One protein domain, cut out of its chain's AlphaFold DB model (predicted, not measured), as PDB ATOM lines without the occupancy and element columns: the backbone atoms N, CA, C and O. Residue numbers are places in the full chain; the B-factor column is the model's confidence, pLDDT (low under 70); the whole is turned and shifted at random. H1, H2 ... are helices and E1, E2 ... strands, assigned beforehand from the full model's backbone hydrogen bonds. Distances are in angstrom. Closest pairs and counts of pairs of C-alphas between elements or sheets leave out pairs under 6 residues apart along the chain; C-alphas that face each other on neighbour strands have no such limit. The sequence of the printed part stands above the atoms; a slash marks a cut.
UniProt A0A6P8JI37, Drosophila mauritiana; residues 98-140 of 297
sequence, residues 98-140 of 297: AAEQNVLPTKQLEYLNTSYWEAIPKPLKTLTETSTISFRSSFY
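AT A GLANCE: This is residues 98 to 140 of the 297 residues of a protein of Drosophila mauritiana (UniProt A0A6P8JI37). Little regular structure is found here: a short helix, H1, sits in a wide loop toward one end, and a small two-stranded hairpin, E1 and E2, follows, its loop sticking out at the other end with residues 125 to 130. The printed part has 43 residues with H1, E1 and E2 in that order; the class is mixed, with 12 residues in named elements. It is loose, with a radius of gyration of the C-alphas of 11.9 A, and elongated, spanning 32 by 17 by 15 A.

HOW THE PARTS SIT: Look first at H1, residues 106 to 109, too short for any O i to N i+4 pair; its one O i to N i+3 pair is within hydrogen-bond range. E1, residues 116 to 120, and E2, residues 136 to 138, form an antiparallel hairpin at 142 degrees; find N 120 and O 136 within hydrogen-bond range at 2.8 A. H1 and E2 are apart.

IN THESE COORDINATES: Find C-alpha 106 at (-6.447, -6.824, -38.227), where H1 begins its 5.2 A. E1 runs 13.1 A from C-alpha 116; E2 runs 6.5 A to C-alpha 138 at (3.297, -7.768, -24.898).

THE WHOLE: The farthest C-alphas, Asn 113 and Leu 127, are 32.9 A apart. The link from E1 to E2 is long, 15 residues. The printed part has no cut, and no printed residue is under 70 in pLDDT.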
ATOM      1  N   ALA A  98      -0.069 -18.732 -28.043       94.69
ATOM      2  CA  ALA A  98       0.152 -18.938 -29.466       94.69
ATOM      3  C   ALA A  98      -0.312 -17.703 -30.262       94.69
ATOM      4  O   ALA A  98      -1.230 -16.988 -29.840       94.69
ATOM      5  N   ALA A  99       0.336 -17.414 -31.390       93.81
ATOM      6  CA  ALA A  99       0.025 -16.242 -32.213       93.81
ATOM      7  C   ALA A  99      -1.425 -16.243 -32.727       93.81
ATOM      8  O   ALA A  99      -2.035 -15.188 -32.876       93.81
ATOM      9  N   GLU A 100      -2.017 -17.418 -32.917       93.19
ATOM     10  CA  GLU A 100      -3.409 -17.604 -33.330       93.19
ATOM     11  C   GLU A 100      -4.396 -17.135 -32.249       93.19
ATOM     12  O   GLU A 100      -5.547 -16.836 -32.545       93.19
ATOM     13  N   GLN A 101      -3.944 -17.033 -30.994       92.75
ATOM     14  CA  GLN A 101      -4.716 -16.529 -29.855       92.75
ATOM     15  C   GLN A 101      -4.492 -15.027 -29.619       92.75
ATOM     16  O   GLN A 101      -4.654 -14.552 -28.495       92.75
ATOM     17  N   ASN A 102      -4.004 -14.288 -30.618       91.81
ATOM     18  CA  ASN A 102      -3.722 -12.865 -30.465       91.81
ATOM     19  C   ASN A 102      -4.994 -12.045 -30.195       91.81
ATOM     20  O   ASN A 102      -6.118 -12.465 -30.455       91.81
ATOM     21  N   VAL A 103      -4.771 -10.842 -29.676       92.00
ATOM     22  CA  VAL A 103      -5.805  -9.844 -29.368       92.00
ATOM     23  C   VAL A 103      -5.619  -8.578 -30.210       92.00
ATOM     24  O   VAL A 103      -6.014  -7.494 -29.792       92.00
ATOM     25  N   LEU A 104      -4.913  -8.688 -31.340       93.50
ATOM     26  CA  LEU A 104      -4.536  -7.541 -32.159       93.50
ATOM     27  C   LEU A 104      -5.658  -7.171 -33.137       93.50
ATOM     28  O   LEU A 104      -6.315  -8.058 -33.682       93.50
ATOM     29  N   PRO A 105      -5.826  -5.875 -33.448       91.81
ATOM     30  CA  PRO A 105      -6.594  -5.458 -34.612       91.81
ATOM     31  C   PRO A 105      -5.992  -6.020 -35.912       91.81
ATOM     32  O   PRO A 105      -4.778  -6.224 -36.009       91.81
ATOM     33  N   THR A 106      -6.824  -6.195 -36.945       88.50
ATOM     34  CA  THR A 106      -6.447  -6.824 -38.227       88.50
ATOM     35  C   THR A 106      -5.179  -6.235 -38.846       88.50
ATOM     36  O   THR A 106      -4.313  -6.978 -39.289       88.50
ATOM     37  N   LYS A 107      -5.027  -4.905 -38.836       91.38
ATOM     38  CA  LYS A 107      -3.853  -4.244 -39.424       91.38
ATOM     39  C   LYS A 107      -2.566  -4.531 -38.646       91.38
ATOM     40  O   LYS A 107      -1.505  -4.693 -39.232       91.38
ATOM     41  N   GLN A 108      -2.635  -4.591 -37.319       94.25
ATOM     42  CA  GLN A 108      -1.469  -4.858 -36.475       94.25
ATOM     43  C   GLN A 108      -1.030  -6.317 -36.541       94.25
ATOM     44  O   GLN A 108       0.150  -6.608 -36.341       94.25
ATOM     45  N   LEU A 109      -1.962  -7.218 -36.857       93.50
ATOM     46  CA  LEU A 109      -1.676  -8.627 -37.078       93.50
ATOM     47  C   LEU A 109      -0.677  -8.845 -38.226       93.50
ATOM     48  O   LEU A 109       0.143  -9.751 -38.132       93.50
ATOM     49  N   GLU A 110      -0.666  -7.978 -39.246       94.19
ATOM     50  CA  GLU A 110       0.295  -8.031 -40.364       94.19
ATOM     51  C   GLU A 110       1.759  -7.945 -39.902       94.19
ATOM     52  O   GLU A 110       2.663  -8.443 -40.572       94.19
ATOM     53  N   TYR A 111       2.006  -7.326 -38.744       94.25
ATOM     54  CA  TYR A 111       3.346  -7.176 -38.182       94.25
ATOM     55  C   TYR A 111       3.719  -8.300 -37.208       94.25
ATOM     56  O   TYR A 111       4.883  -8.394 -36.816       94.25
ATOM     57  N   LEU A 112       2.770  -9.152 -36.801       93.62
ATOM     58  CA  LEU A 112       3.029 -10.282 -35.911       93.62
ATOM     59  C   LEU A 112       3.696 -11.418 -36.695       93.62
ATOM     60  O   LEU A 112       3.039 -12.236 -37.328       93.62
ATOM     61  N   ASN A 113       5.024 -11.487 -36.625       92.38
ATOM     62  CA  ASN A 113       5.835 -12.479 -37.340       92.38
ATOM     63  C   ASN A 113       6.495 -13.520 -36.418       92.38
ATOM     64  O   ASN A 113       7.494 -14.143 -36.778       92.38
ATOM     65  N   THR A 114       5.959 -13.695 -35.212       93.50
ATOM     66  CA  THR A 114       6.403 -14.696 -34.236       93.50
ATOM     67  C   THR A 114       5.295 -15.705 -33.983       93.50
ATOM     68  O   THR A 114       4.122 -15.371 -34.081       93.50
ATOM     69  N   SER A 115       5.650 -16.927 -33.586       95.06
ATOM     70  CA  SER A 115       4.679 -17.984 -33.254       95.06
ATOM     71  C   SER A 115       3.967 -17.787 -31.911       95.06
ATOM     72  O   SER A 115       3.105 -18.579 -31.539       95.06
ATOM     73  N   TYR A 116       4.332 -16.750 -31.155       96.19
ATOM     74  CA  TYR A 116       3.768 -16.475 -29.841       96.19
ATOM     75  C   TYR A 116       3.731 -14.982 -29.521       96.19
ATOM     76  O   TYR A 116       4.455 -14.177 -30.117       96.19
ATOM     77  N   TRP A 117       2.931 -14.646 -28.514       96.75
ATOM     78  CA  TRP A 117       2.933 -13.372 -27.802       96.75
ATOM     79  C   TRP A 117       2.880 -13.614 -26.289       96.75
ATOM     80  O   TRP A 117       2.737 -14.748 -25.826       96.75
ATOM     81  N   GLU A 118       3.066 -12.559 -25.502       97.06
ATOM     82  CA  GLU A 118       3.244 -12.664 -24.055       97.06
ATOM     83  C   GLU A 118       2.140 -11.914 -23.305       97.06
ATOM     84  O   GLU A 118       1.943 -10.712 -23.486       97.06
ATOM     85  N   ALA A 119       1.444 -12.611 -22.412       96.31
ATOM     86  CA  ALA A 119       0.507 -12.025 -21.465       96.31
ATOM     87  C   ALA A 119       1.227 -11.724 -20.142       96.31
ATOM     88  O   ALA A 119       1.726 -12.621 -19.458       96.31
ATOM     89  N   ILE A 120       1.292 -10.442 -19.776       96.62
ATOM     90  CA  ILE A 120       2.002  -9.946 -18.591       96.62
ATOM     91  C   ILE A 120       1.000  -9.707 -17.449       96.62
ATOM     92  O   ILE A 120       0.047  -8.945 -17.650       96.62
ATOM     93  N   PRO A 121       1.213 -10.261 -16.236       94.44
ATOM     94  CA  PRO A 121       0.328 -10.076 -15.087       94.44
ATOM     95  C   PRO A 121       0.524  -8.679 -14.496       94.44
ATOM     96  O   PRO A 121       1.243  -8.463 -13.518       94.44
ATOM     97  N   LYS A 122      -0.083  -7.688 -15.142       90.12
ATOM     98  CA  LYS A 122      -0.034  -6.292 -14.729       90.12
ATOM     99  C   LYS A 122      -1.448  -5.836 -14.379       90.12
ATOM    100  O   LYS A 122      -2.247  -5.707 -15.301       90.12
ATOM    101  N   PRO A 123      -1.726  -5.513 -13.105       78.94
ATOM    102  CA  PRO A 123      -3.034  -5.008 -12.713       78.94
ATOM    103  C   PRO A 123      -3.420  -3.763 -13.508       78.94
ATOM    104  O   PRO A 123      -2.579  -2.884 -13.767       78.94
ATOM    105  N   LEU A 124      -4.698  -3.680 -13.874       79.50
ATOM    106  CA  LEU A 124      -5.276  -2.454 -14.404       79.50
ATOM    107  C   LEU A 124      -5.318  -1.400 -13.296       79.50
ATOM    108  O   LEU A 124      -5.571  -1.698 -12.132       79.50
ATOM    109  N   LYS A 125      -5.027  -0.146 -13.656       74.56
ATOM    110  CA  LYS A 125      -5.116   0.971 -12.705       74.56
ATOM    111  C   LYS A 125      -6.563   1.315 -12.363       74.56
ATOM    112  O   LYS A 125      -6.833   1.740 -11.247       74.56
ATOM    113  N   THR A 126      -7.451   1.167 -13.339       77.06
ATOM    114  CA  THR A 126      -8.886   1.385 -13.182       77.06
ATOM    115  C   THR A 126      -9.528   0.038 -12.901       77.06
ATOM    116  O   THR A 126      -9.344  -0.901 -13.677       77.06
ATOM    117  N   LEU A 127     -10.239  -0.062 -11.780       78.12
ATOM    118  CA  LEU A 127     -10.958  -1.274 -11.416       78.12
ATOM    119  C   LEU A 127     -12.184  -1.411 -12.323       78.12
ATOM    120  O   LEU A 127     -13.055  -0.548 -12.351       78.12
ATOM    121  N   THR A 128     -12.207  -2.502 -13.074       82.38
ATOM    122  CA  THR A 128     -13.343  -2.996 -13.854       82.38
ATOM    123  C   THR A 128     -13.711  -4.378 -13.326       82.38
ATOM    124  O   THR A 128     -12.922  -4.992 -12.598       82.38
ATOM    125  N   GLU A 129     -14.863  -4.908 -13.729       81.44
ATOM    126  CA  GLU A 129     -15.288  -6.273 -13.377       81.44
ATOM    127  C   GLU A 129     -14.233  -7.332 -13.737       81.44
ATOM    128  O   GLU A 129     -14.041  -8.303 -13.014       81.44
ATOM    129  N   THR A 130     -13.473  -7.105 -14.812       84.62
ATOM    130  CA  THR A 130     -12.436  -8.020 -15.311       84.62
ATOM    131  C   THR A 130     -11.019  -7.662 -14.855       84.62
ATOM    132  O   THR A 130     -10.053  -8.311 -15.265       84.62
ATOM    133  N   SER A 131     -10.843  -6.632 -14.023       84.44
ATOM    134  CA  SER A 131      -9.514  -6.088 -13.699       84.44
ATOM    135  C   SER A 131      -8.580  -7.080 -13.003       84.44
ATOM    136  O   SER A 131      -7.369  -7.039 -13.225       84.44
ATOM    137  N   THR A 132      -9.133  -8.002 -12.216       89.56
ATOM    138  CA  THR A 132      -8.392  -9.032 -11.472       89.56
ATOM    139  C   THR A 132      -7.931 -10.200 -12.346       89.56
ATOM    140  O   THR A 132      -7.010 -10.918 -11.958       89.56
ATOM    141  N   ILE A 133      -8.532 -10.371 -13.526       92.19
ATOM    142  CA  ILE A 133      -8.273 -11.472 -14.472       92.19
ATOM    143  C   ILE A 133      -7.692 -10.977 -15.809       92.19
ATOM    144  O   ILE A 133      -7.490 -11.757 -16.736       92.19
ATOM    145  N   SER A 134      -7.405  -9.676 -15.921       92.44
ATOM    146  CA  SER A 134      -6.892  -9.049 -17.144       92.44
ATOM    147  C   SER A 134      -5.367  -9.007 -17.180       92.44
ATOM    148  O   SER A 134      -4.715  -8.460 -16.291       92.44
ATOM    149  N   PHE A 135      -4.788  -9.513 -18.266       94.19
ATOM    150  CA  PHE A 135      -3.349  -9.475 -18.518       94.19
ATOM    151  C   PHE A 135      -3.027  -8.432 -19.584       94.19
ATOM    152  O   PHE A 135      -3.787  -8.221 -20.526       94.19
ATOM    153  N   ARG A 136      -1.867  -7.783 -19.468       93.62
ATOM    154  CA  ARG A 136      -1.401  -6.845 -20.492       93.62
ATOM    155  C   ARG A 136      -0.690  -7.609 -21.603       93.62
ATOM    156  O   ARG A 136       0.297  -8.286 -21.320       93.62
ATOM    157  N   SER A 137      -1.115  -7.415 -22.845       94.56
ATOM    158  CA  SER A 137      -0.413  -7.937 -24.017       94.56
ATOM    159  C   SER A 137       0.985  -7.326 -24.169       94.56
ATOM    160  O   SER A 137       1.234  -6.146 -23.898       94.56
ATOM    161  N   SER A 138       1.937  -8.160 -24.571       95.69
ATOM    162  CA  SER A 138       3.297  -7.768 -24.898       95.69
ATOM    163  C   SER A 138       3.780  -8.525 -26.126       95.69
ATOM    164  O   SER A 138       3.674  -9.745 -26.217       95.69
ATOM    165  N   PHE A 139       4.348  -7.768 -27.059       96.62
ATOM    166  CA  PHE A 139       4.902  -8.265 -28.316       96.62
ATOM    167  C   PHE A 139       6.400  -7.948 -28.382       96.62
ATOM    168  O   PHE A 139       6.938  -7.552 -29.414       96.62
ATOM    169  N   TYR A 140       7.088  -8.065 -27.240       95.19
ATOM    170  CA  TYR A 140       8.484  -7.650 -27.095       95.19
ATOM    171  C   TYR A 140       9.404  -8.310 -28.131       95.19
ATOM    172  O   TYR A 140      10.268  -7.630 -28.692       95.19
TER     173      TYR A 140